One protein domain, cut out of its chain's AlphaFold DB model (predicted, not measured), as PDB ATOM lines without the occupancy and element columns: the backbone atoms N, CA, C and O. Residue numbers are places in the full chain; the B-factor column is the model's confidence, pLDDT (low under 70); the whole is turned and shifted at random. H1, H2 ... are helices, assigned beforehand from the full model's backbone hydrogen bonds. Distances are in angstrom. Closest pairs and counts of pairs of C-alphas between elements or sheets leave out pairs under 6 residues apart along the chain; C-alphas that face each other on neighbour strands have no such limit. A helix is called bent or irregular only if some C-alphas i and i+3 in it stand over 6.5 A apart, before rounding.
ATOM      1  N   GLU A 558      -9.783-117.550 -20.493       80.75
ATOM      2  CA  GLU A 558      -9.004-116.505 -21.130       80.75
ATOM      3  C   GLU A 558      -7.908-117.115 -21.998       80.75
ATOM      4  O   GLU A 558      -7.428-118.228 -21.770       80.75
ATOM      5  N   TYR A 559      -7.505-116.351 -23.007       81.94
ATOM      6  CA  TYR A 559      -6.471-116.776 -23.927       81.94
ATOM      7  C   TYR A 559      -5.107-116.775 -23.235       81.94
ATOM      8  O   TYR A 559      -4.604-115.727 -22.832       81.94
ATOM      9  N   ASP A 560      -4.481-117.944 -23.150       82.25
ATOM     10  CA  ASP A 560      -3.168-118.128 -22.523       82.25
ATOM     11  C   ASP A 560      -2.087-118.600 -23.508       82.25
ATOM     12  O   ASP A 560      -0.919-118.744 -23.137       82.25
ATOM     13  N   ASN A 561      -2.477-118.871 -24.761       79.25
ATOM     14  CA  ASN A 561      -1.657-119.464 -25.818       79.25
ATOM     15  C   ASN A 561      -0.994-120.823 -25.474       79.25
ATOM     16  O   ASN A 561      -0.202-121.354 -26.253       79.25
ATOM     17  N   LYS A 562      -1.278-121.395 -24.305       84.00
ATOM     18  CA  LYS A 562      -0.648-122.622 -23.802       84.00
ATOM     19  C   LYS A 562      -1.638-123.766 -23.731       84.00
ATOM     20  O   LYS A 562      -1.226-124.910 -23.911       84.00
ATOM     21  N   ALA A 563      -2.910-123.471 -23.497       86.75
ATOM     22  CA  ALA A 563      -3.945-124.473 -23.398       86.75
ATOM     23  C   ALA A 563      -4.088-125.292 -24.688       86.75
ATOM     24  O   ALA A 563      -3.844-124.815 -25.799       86.75
ATOM     25  N   ILE A 564      -4.508-126.546 -24.521       86.81
ATOM     26  CA  ILE A 564      -4.567-127.550 -25.591       86.81
ATOM     27  C   ILE A 564      -5.423-127.054 -26.764       86.81
ATOM     28  O   ILE A 564      -5.017-127.183 -27.915       86.81
ATOM     29  N   GLY A 565      -6.565-126.412 -26.493       87.69
ATOM     30  CA  GLY A 565      -7.423-125.867 -27.547       87.69
ATOM     31  C   GLY A 565      -6.732-124.786 -28.385       87.69
ATOM     32  O   GLY A 565      -6.879-124.785 -29.604       87.69
ATOM     33  N   HIS A 566      -5.919-123.917 -27.773       89.44
ATOM     34  CA  HIS A 566      -5.134-122.904 -28.495       89.44
ATOM     35  C   HIS A 566      -4.099-123.531 -29.431       89.44
ATOM     36  O   HIS A 566      -3.956-123.091 -30.571       89.44
ATOM     37  N   GLN A 567      -3.405-124.571 -28.964       89.31
ATOM     38  CA  GLN A 567      -2.408-125.284 -29.764       89.31
ATOM     39  C   GLN A 567      -3.053-125.981 -30.968       89.31
ATOM     40  O   GLN A 567      -2.541-125.873 -32.081       89.31
ATOM     41  N   LEU A 568      -4.206-126.630 -30.765       88.69
ATOM     42  CA  LEU A 568      -4.935-127.329 -31.826       88.69
ATOM     43  C   LEU A 568      -5.446-126.371 -32.912       88.69
ATOM     44  O   LEU A 568      -5.276-126.652 -34.096       88.69
ATOM     45  N   VAL A 569      -6.030-125.225 -32.537       89.81
ATOM     46  CA  VAL A 569      -6.505-124.238 -33.528       89.81
ATOM     47  C   VAL A 569      -5.350-123.675 -34.348       89.81
ATOM     48  O   VAL A 569      -5.463-123.584 -35.569       89.81
ATOM     49  N   ARG A 570      -4.231-123.340 -33.697       87.69
ATOM     50  CA  ARG A 570      -3.024-122.863 -34.381       87.69
ATOM     51  C   ARG A 570      -2.483-123.892 -35.360       87.69
ATOM     52  O   ARG A 570      -2.304-123.595 -36.533       87.69
ATOM     53  N   TYR A 571      -2.319-125.128 -34.903       87.50
ATOM     54  CA  TYR A 571      -1.826-126.215 -35.738       87.50
ATOM     55  C   TYR A 571      -2.662-126.417 -37.014       87.50
ATOM     56  O   TYR A 571      -2.116-126.585 -38.107       87.50
ATOM     57  N   LEU A 572      -3.990-126.368 -36.882       86.38
ATOM     58  CA  LEU A 572      -4.907-126.614 -37.995       86.38
ATOM     59  C   LEU A 572      -5.031-125.419 -38.947       86.38
ATOM     60  O   LEU A 572      -5.164-125.619 -40.152       86.38
ATOM     61  N   VAL A 573      -5.000-124.190 -38.426       86.75
ATOM     62  CA  VAL A 573      -5.495-123.007 -39.151       86.75
ATOM     63  C   VAL A 573      -4.456-121.882 -39.269       86.75
ATOM     64  O   VAL A 573      -4.738-120.859 -39.884       86.75
ATOM     65  N   ASP A 574      -3.229-122.030 -38.753       82.88
ATOM     66  CA  ASP A 574      -2.214-120.964 -38.858       82.88
ATOM     67  C   ASP A 574      -1.776-120.664 -40.295       82.88
ATOM     68  O   ASP A 574      -1.492-119.511 -40.611       82.88
ATOM     69  N   GLU A 575      -1.789-121.666 -41.173       79.88
ATOM     70  CA  GLU A 575      -1.487-121.521 -42.607       79.88
ATOM     71  C   GLU A 575      -2.676-121.006 -43.433       79.88
ATOM     72  O   GLU A 575      -2.554-120.789 -44.639       79.88
ATOM     73  N   ILE A 576      -3.834-120.833 -42.795       83.06
ATOM     74  CA  ILE A 576      -5.061-120.351 -43.420       83.06
ATOM     75  C   ILE A 576      -5.240-118.886 -43.027       83.06
ATOM     76  O   ILE A 576      -5.033-118.504 -41.871       83.06
ATOM     77  N   ASP A 577      -5.638-118.067 -43.999       80.81
ATOM     78  CA  ASP A 577      -5.867-116.630 -43.834       80.81
ATOM     79  C   ASP A 577      -7.178-116.348 -43.069       80.81
ATOM     80  O   ASP A 577      -8.141-115.798 -43.599       80.81
ATOM     81  N   LEU A 578      -7.244-116.801 -41.813       85.44
ATOM     82  CA  LEU A 578      -8.289-116.439 -40.855       85.44
ATOM     83  C   LEU A 578      -7.757-115.415 -39.855       85.44
ATOM     84  O   LEU A 578      -6.589-115.450 -39.462       85.44
ATOM     85  N   SER A 579      -8.649-114.539 -39.388       87.88
ATOM     86  CA  SER A 579      -8.289-113.492 -38.432       87.88
ATOM     87  C   SER A 579      -7.744-114.066 -37.117       87.88
ATOM     88  O   SER A 579      -8.223-115.089 -36.618       87.88
ATOM     89  N   ASP A 580      -6.796-113.365 -36.496       87.69
ATOM     90  CA  ASP A 580      -6.267-113.760 -35.185       87.69
ATOM     91  C   ASP A 580      -7.368-113.804 -34.115       87.69
ATOM     92  O   ASP A 580      -7.373-114.691 -33.261       87.69
ATOM     93  N   THR A 581      -8.358-112.910 -34.199       88.38
ATOM     94  CA  THR A 581      -9.531-112.905 -33.313       88.38
ATOM     95  C   THR A 581     -10.322-114.209 -33.415       88.38
ATOM     96  O   THR A 581     -10.749-114.758 -32.395       88.38
ATOM     97  N   TYR A 582     -10.490-114.748 -34.625       90.12
ATOM     98  CA  TYR A 582     -11.125-116.050 -34.826       90.12
ATOM     99  C   TYR A 582     -10.317-117.163 -34.152       90.12
ATOM    100  O   TYR A 582     -10.862-117.934 -33.360       90.12
ATOM    101  N   LYS A 583      -9.004-117.212 -34.407       90.19
ATOM    102  CA  LYS A 583      -8.108-118.239 -33.854       90.19
ATOM    103  C   LYS A 583      -8.117-118.230 -32.321       90.19
ATOM    104  O   LYS A 583      -8.247-119.279 -31.693       90.19
ATOM    105  N   ILE A 584      -8.049-117.041 -31.719       89.94
ATOM    106  CA  ILE A 584      -8.089-116.842 -30.264       89.94
ATOM    107  C   ILE A 584      -9.418-117.332 -29.682       89.94
ATOM    108  O   ILE A 584      -9.431-118.165 -28.776       89.94
ATOM    109  N   THR A 585     -10.545-116.861 -30.219       89.56
ATOM    110  CA  THR A 585     -11.871-117.199 -29.677       89.56
ATOM    111  C   THR A 585     -12.211-118.683 -29.832       89.56
ATOM    112  O   THR A 585     -12.808-119.275 -28.929       89.56
ATOM    113  N   ARG A 586     -11.787-119.327 -30.927       91.69
ATOM    114  CA  ARG A 586     -12.011-120.772 -31.143       91.69
ATOM    115  C   ARG A 586     -11.105-121.610 -30.272       91.69
ATOM    116  O   ARG A 586     -11.536-122.655 -29.791       91.69
ATOM    117  N   GLY A 587      -9.887-121.146 -30.024       90.81
ATOM    118  CA  GLY A 587      -9.000-121.813 -29.092       90.81
ATOM    119  C   GLY A 587      -9.517-121.733 -27.651       90.81
ATOM    120  O   GLY A 587      -9.486-122.758 -26.972       90.81
ATOM    121  N   ASN A 588     -10.111-120.606 -27.225       91.88
ATOM    122  CA  ASN A 588     -10.821-120.512 -25.938       91.88
ATOM    123  C   ASN A 588     -11.986-121.517 -25.887       91.88
ATOM    124  O   ASN A 588     -12.096-122.295 -24.939       91.88
ATOM    125  N   MET A 589     -12.807-121.569 -26.946       92.12
ATOM    126  CA  MET A 589     -13.954-122.482 -27.033       92.12
ATOM    127  C   MET A 589     -13.542-123.957 -26.983       92.12
ATOM    128  O   MET A 589     -14.154-124.741 -26.256       92.12
ATOM    129  N   LEU A 590     -12.532-124.363 -27.756       91.81
ATOM    130  CA  LEU A 590     -12.041-125.740 -27.734       91.81
ATOM    131  C   LEU A 590     -11.399-126.078 -26.391       91.81
ATOM    132  O   LEU A 590     -11.626-127.169 -25.878       91.81
ATOM    133  N   THR A 591     -10.669-125.137 -25.793       91.62
ATOM    134  CA  THR A 591     -10.110-125.305 -24.449       91.62
ATOM    135  C   THR A 591     -11.221-125.540 -23.430       91.62
ATOM    136  O   THR A 591     -11.125-126.486 -22.656       91.62
ATOM    137  N   TYR A 592     -12.317-124.778 -23.495       90.56
ATOM    138  CA  TYR A 592     -13.472-124.967 -22.616       90.56
ATOM    139  C   TYR A 592     -14.086-126.353 -22.768       90.56
ATOM    140  O   TYR A 592     -14.335-127.045 -21.782       90.56
ATOM    141  N   LYS A 593     -14.285-126.801 -24.009       89.00
ATOM    142  CA  LYS A 593     -14.843-128.132 -24.266       89.00
ATOM    143  C   LYS A 593     -13.923-129.245 -23.762       89.00
ATOM    144  O   LYS A 593     -14.409-130.194 -23.159       89.00
ATOM    145  N   ILE A 594     -12.616-129.136 -23.988       89.50
ATOM    146  CA  ILE A 594     -11.652-130.189 -23.640       89.50
ATOM    147  C   ILE A 594     -11.377-130.222 -22.130       89.50
ATOM    148  O   ILE A 594     -11.377-131.295 -21.539       89.50
ATOM    149  N   GLN A 595     -11.145-129.069 -21.500       87.00
ATOM    150  CA  GLN A 595     -10.696-128.996 -20.106       87.00
ATOM    151  C   GLN A 595     -11.853-128.948 -19.107       87.00
ATOM    152  O   GLN A 595     -11.848-129.706 -18.144       87.00
ATOM    153  N   GLU A 596     -12.855-128.093 -19.334       84.06
ATOM    154  CA  GLU A 596     -13.952-127.899 -18.374       84.06
ATOM    155  C   GLU A 596     -15.087-128.907 -18.596       84.06
ATOM    156  O   GLU A 596     -15.665-129.410 -17.637       84.06
ATOM    157  N   LEU A 597     -15.388-129.256 -19.854       82.94
ATOM    158  CA  LEU A 597     -16.423-130.251 -20.183       82.94
ATOM    159  C   LEU A 597     -15.871-131.668 -20.405       82.94
ATOM    160  O   LEU A 597     -16.643-132.579 -20.696       82.94
ATOM    161  N   SER A 598     -14.554-131.872 -20.271       83.50
ATOM    162  CA  SER A 598     -13.886-133.176 -20.437       83.50
ATOM    163  C   SER A 598     -14.175-133.867 -21.782       83.50
ATOM    164  O   SER A 598     -14.266-135.093 -21.863       83.50
ATOM    165  N   TYR A 599     -14.358-133.094 -22.859       83.75
ATOM    166  CA  TYR A 599     -14.516-133.667 -24.194       83.75
ATOM    167  C   TYR A 599     -13.188-134.227 -24.698       83.75
ATOM    168  O   TYR A 599     -12.138-133.599 -24.590       83.75
ATOM    169  N   ASP A 600     -13.285-135.370 -25.367       85.69
ATOM    170  CA  ASP A 600     -12.209-135.915 -26.184       85.69
ATOM    171  C   ASP A 600     -11.757-134.911 -27.265       85.69
ATOM    172  O   ASP A 600     -12.592-134.274 -27.928       85.69
ATOM    173  N   LYS A 601     -10.435-134.768 -27.434       86.31
ATOM    174  CA  LYS A 601      -9.816-133.758 -28.309       86.31
ATOM    175  C   LYS A 601     -10.259-133.946 -29.757       86.31
ATOM    176  O   LYS A 601     -10.710-132.988 -30.391       86.31
ATOM    177  N   GLU A 602     -10.191-135.181 -30.254       83.31
ATOM    178  CA  GLU A 602     -10.578-135.539 -31.619       83.31
ATOM    179  C   GLU A 602     -12.049-135.196 -31.878       83.31
ATOM    180  O   GLU A 602     -12.374-134.522 -32.862       83.31
ATOM    181  N   LYS A 603     -12.949-135.579 -30.963       83.12
ATOM    182  CA  LYS A 603     -14.383-135.259 -31.074       83.12
ATOM    183  C   LYS A 603     -14.669-133.761 -31.025       83.12
ATOM    184  O   LYS A 603     -15.563-133.299 -31.743       83.12
ATOM    185  N   ALA A 604     -13.977-133.002 -30.175       85.69
ATOM    186  CA  ALA A 604     -14.175-131.558 -30.054       85.69
ATOM    187  C   ALA A 604     -13.782-130.828 -31.349       85.69
ATOM    188  O   ALA A 604     -14.555-130.000 -31.844       85.69
ATOM    189  N   VAL A 605     -12.638-131.197 -31.930       87.00
ATOM    190  CA  VAL A 605     -12.132-130.653 -33.200       87.00
ATOM    191  C   VAL A 605     -13.047-131.028 -34.365       87.00
ATOM    192  O   VAL A 605     -13.521-130.138 -35.070       87.00
ATOM    193  N   HIS A 606     -13.398-132.308 -34.524       83.81
ATOM    194  CA  HIS A 606     -14.293-132.757 -35.599       83.81
ATOM    195  C   HIS A 606     -15.651-132.048 -35.567       83.81
ATOM    196  O   HIS A 606     -16.192-131.666 -36.607       83.81
ATOM    197  N   LYS A 607     -16.216-131.844 -34.369       83.19
ATOM    198  CA  LYS A 607     -17.476-131.108 -34.213       83.19
ATOM    199  C   LYS A 607     -17.342-129.646 -34.625       83.19
ATOM    200  O   LYS A 607     -18.264-129.130 -35.248       83.19
ATOM    201  N   TRP A 608     -16.244-128.980 -34.272       88.12
ATOM    202  CA  TRP A 608     -16.000-127.598 -34.686       88.12
ATOM    203  C   TRP A 608     -15.853-127.483 -36.207       88.12
ATOM    204  O   TRP A 608     -16.510-126.634 -36.813       88.12
ATOM    205  N   ILE A 609     -15.099-128.394 -36.828       84.94
ATOM    206  CA  ILE A 609     -14.902-128.408 -38.281       84.94
ATOM    207  C   ILE A 609     -16.236-128.564 -39.010       84.94
ATOM    208  O   ILE A 609     -16.610-127.727 -39.831       84.94
ATOM    209  N   LYS A 610     -17.001-129.592 -38.630       81.69
ATOM    210  CA  LYS A 610     -18.271-129.941 -39.275       81.69
ATOM    211  C   LYS A 610     -19.393-128.929 -39.042       81.69
ATOM    212  O   LYS A 610     -20.330-128.893 -39.830       81.69
ATOM    213  N   LYS A 611     -19.374-128.178 -37.939       78.75
ATOM    214  CA  LYS A 611     -20.468-127.247 -37.608       78.75
ATOM    215  C   LYS A 611     -20.210-125.811 -38.033       78.75
ATOM    216  O   LYS A 611     -21.174-125.072 -38.191       78.75
ATOM    217  N   GLU A 612     -18.950-125.402 -38.145       84.31
ATOM    218  CA  GLU A 612     -18.622-124.002 -38.410       84.31
ATOM    219  C   GLU A 612     -17.473-123.831 -39.394       84.31
ATOM    220  O   GLU A 612     -17.631-123.091 -40.360       84.31
ATOM    221  N   LEU A 613     -16.330-124.490 -39.172       85.31
ATOM    222  CA  LEU A 613     -15.122-124.169 -39.936       85.31
ATOM    223  C   LEU A 613     -15.317-124.389 -41.442       85.31
ATOM    224  O   LEU A 613     -14.860-123.569 -42.228       85.31
ATOM    225  N   HIS A 614     -16.059-125.424 -41.845       82.00
ATOM    226  CA  HIS A 614     -16.323-125.694 -43.262       82.00
ATOM    227  C   HIS A 614     -17.067-124.550 -43.987       82.00
ATOM    228  O   HIS A 614     -17.027-124.477 -45.209       82.00
ATOM    229  N   TYR A 615     -17.763-123.656 -43.268       78.00
ATOM    230  CA  TYR A 615     -18.413-122.485 -43.877       78.00
ATOM    231  C   TYR A 615     -17.427-121.349 -44.177       78.00
ATOM    232  O   TYR A 615     -17.744-120.460 -44.964       78.00
ATOM    233  N   LEU A 616     -16.256-121.357 -43.539       81.88
ATOM    234  CA  LEU A 616     -15.237-120.312 -43.654       81.88
ATOM    235  C   LEU A 616     -14.120-120.667 -44.635       81.88
ATOM    236  O   LEU A 616     -13.383-119.779 -45.060       81.88
ATOM    237  N   LEU A 617     -13.977-121.950 -44.960       84.62
ATOM    238  CA  LEU A 617     -12.897-122.464 -45.789       84.62
ATOM    239  C   LEU A 617     -13.316-122.600 -47.248       84.62
ATOM    240  O   LEU A 617     -14.471-122.875 -47.567       84.62
ATOM    241  N   THR A 618     -12.345-122.461 -48.146       83.12
ATOM    242  CA  THR A 618     -12.487-122.963 -49.517       83.12
ATOM    243  C   THR A 618     -12.321-124.484 -49.541       83.12
ATOM    244  O   THR A 618     -11.654-125.044 -48.672       83.12
ATOM    245  N   ASN A 619     -12.851-125.158 -50.569       81.25
ATOM    246  CA  ASN A 619     -12.715-126.617 -50.715       81.25
ATOM    247  C   ASN A 619     -11.244-127.084 -50.630       81.25
ATOM    248  O   ASN A 619     -10.947-128.071 -49.971       81.25
ATOM    249  N   GLU A 620     -10.305-126.332 -51.224       81.88
ATOM    250  CA  GLU A 620      -8.863-126.633 -51.156       81.88
ATOM    251  C   GLU A 620      -8.274-126.472 -49.742       81.88
ATOM    252  O   GLU A 620      -7.333-127.170 -49.369       81.88
ATOM    253  N   GLN A 621      -8.776-125.518 -48.953       85.00
ATOM    254  CA  GLN A 621      -8.348-125.329 -47.564       85.00
ATOM    255  C   GLN A 621      -8.946-126.403 -46.654       85.00
ATOM    256  O   GLN A 621      -8.267-126.875 -45.744       85.00
ATOM    257  N   GLU A 622     -10.192-126.800 -46.907       83.31
ATOM    258  CA  GLU A 622     -10.871-127.874 -46.189       83.31
ATOM    259  C   GLU A 622     -10.138-129.214 -46.374       83.31
ATOM    260  O   GLU A 622      -9.809-129.862 -45.380       83.31
ATOM    261  N   GLU A 623      -9.770-129.575 -47.610       81.06
ATOM    262  CA  GLU A 623      -8.968-130.776 -47.904       81.06
ATOM    263  C   GLU A 623      -7.625-130.772 -47.155       81.06
ATOM    264  O   GLU A 623      -7.284-131.754 -46.498       81.06
ATOM    265  N   LYS A 624      -6.903-129.642 -47.141       82.56
ATOM    266  CA  LYS A 624      -5.634-129.509 -46.399       82.56
ATOM    267  C   LYS A 624      -5.790-129.714 -44.892       82.56
ATOM    268  O   LYS A 624      -4.889-130.255 -44.252       82.56
ATOM    269  N   ILE A 625      -6.898-129.265 -44.300       83.38
ATOM    270  CA  ILE A 625      -7.167-129.502 -42.875       83.38
ATOM    271  C   ILE A 625      -7.431-130.983 -42.622       83.38
ATOM    272  O   ILE A 625      -6.875-131.534 -41.671       83.38
ATOM    273  N   PHE A 626      -8.250-131.628 -43.454       80.88
ATOM    274  CA  PHE A 626      -8.531-133.055 -43.308       80.88
ATOM    275  C   PHE A 626      -7.263-133.901 -43.482       80.88
ATOM    276  O   PHE A 626      -6.991-134.744 -42.630       80.88
ATOM    277  N   GLU A 627      -6.412-133.591 -44.464       80.69
ATOM    278  CA  GLU A 627      -5.101-134.236 -44.624       80.69
ATOM    279  C   GLU A 627      -4.201-134.049 -43.391       80.69
ATOM    280  O   GLU A 627      -3.505-134.979 -42.979       80.69
ATOM    281  N   LYS A 628      -4.192-132.867 -42.757       81.62
ATOM    282  CA  LYS A 628      -3.402-132.631 -41.532       81.62
ATOM    283  C   LYS A 628      -3.870-133.471 -40.349       81.62
ATOM    284  O   LYS A 628      -3.027-133.872 -39.541       81.62
ATOM    285  N   ILE A 629      -5.178-133.696 -40.244       80.00
ATOM    286  CA  ILE A 629      -5.789-134.524 -39.200       80.00
ATOM    287  C   ILE A 629      -5.461-135.996 -39.456       80.00
ATOM    288  O   ILE A 629      -4.923-136.647 -38.565       80.00
ATOM    289  N   GLU A 630      -5.681-136.491 -40.678       76.62
ATOM    290  CA  GLU A 630      -5.416-137.891 -41.050       76.62
ATOM    291  C   GLU A 630      -3.930-138.267 -40.936       76.62
ATOM    292  O   GLU A 630      -3.593-139.367 -40.499       76.62
ATOM    293  N   ASN A 631      -3.019-137.348 -41.268       76.94
ATOM    294  CA  ASN A 631      -1.578-137.605 -41.206       76.94
ATOM    295  C   ASN A 631      -0.985-137.544 -39.782       76.94
ATOM    296  O   ASN A 631       0.172-137.926 -39.605       76.94
ATOM    297  N   ASN A 632      -1.720-137.057 -38.771       69.31
ATOM    298  CA  ASN A 632      -1.196-136.849 -37.410       69.31
ATOM    299  C   ASN A 632      -2.150-137.328 -36.311       69.31
ATOM    300  O   ASN A 632      -2.400-136.626 -35.328       69.31
ATOM    301  N   ASP A 633      -2.615-138.569 -36.447       62.47
ATOM    302  CA  ASP A 633      -3.481-139.267 -35.488       62.47
ATOM    303  C   ASP A 633      -3.006-139.174 -34.019       62.47
ATOM    304  O   ASP A 633      -3.825-139.119 -33.103       62.47
ATOM    305  N   SER A 634      -1.692-139.112 -33.768       64.31
ATOM    306  CA  SER A 634      -1.122-139.060 -32.412       64.31
ATOM    307  C   SER A 634      -1.410-137.763 -31.648       64.31
ATOM    308  O   SER A 634      -1.468-137.792 -30.425       64.31
ATOM    309  N   ILE A 635      -1.621-136.632 -32.333       67.62
ATOM    310  CA  ILE A 635      -1.907-135.335 -31.687       67.62
ATOM    311  C   ILE A 635      -3.365-135.274 -31.199       67.62
ATOM    312  O   ILE A 635      -3.685-134.547 -30.255       67.62
ATOM    313  N   PHE A 636      -4.249-136.053 -31.831       60.69
ATOM    314  CA  PHE A 636      -5.689-136.013 -31.593       60.69
ATOM    315  C   PHE A 636      -6.214-137.183 -30.737       60.69
ATOM    316  O   PHE A 636      -7.271-137.009 -30.137       60.69
ATOM    317  N   LYS A 637      -5.490-138.314 -30.628       56.31
ATOM    318  CA  LYS A 637      -5.934-139.561 -29.949       56.31
ATOM    319  C   LYS A 637      -5.385-139.824 -28.531       56.31
ATOM    320  O   LYS A 637      -5.631-140.901 -27.991       56.31
ATOM    321  N   GLU A 638      -4.663-138.881 -27.925       45.38
ATOM    322  CA  GLU A 638      -4.315-138.910 -26.484       45.38
ATOM    323  C   GLU A 638      -5.335-138.154 -25.637       45.38
ATOM    324  O   GLU A 638      -5.629-138.611 -24.513       45.38
TER     325      GLU A 638
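Overview. This is residues 558 to 638 of the 638 residues of an uncharacterized protein of Fusibacter sp. 3D3 (UniProt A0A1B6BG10). Three helices, H1, H2 and H3, form an up-and-down bundle, and a fourth, H4, folds back beside H3, so that the centres of the four make a ring in the order H1, H2, H3, H4, with H2 and H4 across from each other. The bundle is loosely built: H1 and H2 sit closely together, H3 meets H2 near one end, and the short H5 with the last residues comes back near the start of H3. The printed part has 81 residues with five named helices, H1 to H5 in chain order, and no named strand; the class is all helix. The whole is compact, with a radius of gyration of the C-alphas of 11.8 A, and its rounded outline spans 33 by 27 by 20 A.

Along the chain. The printed part begins at Glu 558, and residues 558 to 563 come before the first named helix. H1 is residues 564 to 573, 14.3 A from first to last C-alpha, and its C-alpha 564 is at (-4.567, -127.550, -25.591). After a short link of six residues comes H2, residues 580 to 596, the longest helix by residues, 23.3 A long from C-alpha 580 at (-6.267, -113.760, -35.185). H3 is residues 601 to 616 and measures 21.1 A. H3 is irregular: C-alphas 611 and 614 are 7.2 A apart, and there is a kink of 47 degrees near residue 610. H4 is residues 619 to 630, 16.5 A long. H5 is the four residues 633 to 636, ending with C-alpha 636 at (-5.689, -136.013, -31.593). The chain's last residue is Glu 638.

Arrangement. The bundle of H1, H2 and H3 is up and down, each helix running against the one before it. H1 and H2 form a helical hairpin; they touch with 25 pairs of C-alphas within 8 A, the closest being those of His 566 and Gly 587 at 4.1 A, and run opposite ways at a steep tilt of 40 degrees. H2 and H3 form a second helical hairpin, at a shallow tilt of 30 degrees, opposite ways. They touch through residues 590 to 594 of H2 and 601 to 605 of H3 alone, and their closest C-alphas, of Ile 594 and Lys 601, are 6.2 A apart. H1 and H3 are near each other, with 10 pairs of C-alphas within 10 A. H3 and H4 are close but not clearly touching, with the C-alphas of His 614 and Glu 622 closest at 6.6 A; they run opposite ways at a shallow tilt of 6 degrees. H4 only just touches H1, with 3 pairs of C-alphas within 8 A, through its residues 625 to 628 alone; the closest C-alphas are those of Leu 572 and Ile 625, 6.1 A. H5 is close to H3 but not clearly touching, with the C-alphas of Glu 602 and Phe 636 closest at 4.9 A. H2 is apart from H4 and H5, and H1 is apart from H5. In H1, H2 and H4 every O i to N i+4 pair is within hydrogen-bond range; in H3 9 of 12 are, and H5 is too short for such a pair, its one O i to N i+3 pair being within range.

Size, cuts and confidence. The two C-alphas farthest apart are those of Glu 596 and Glu 620, 33.2 A. The printed part has no cut. The links H2 to H3, H3 to H4 and H4 to H5 are tight, and no link between helices is long. The mean pLDDT of the printed part is 83.0; residues 632 to 638 are under 70.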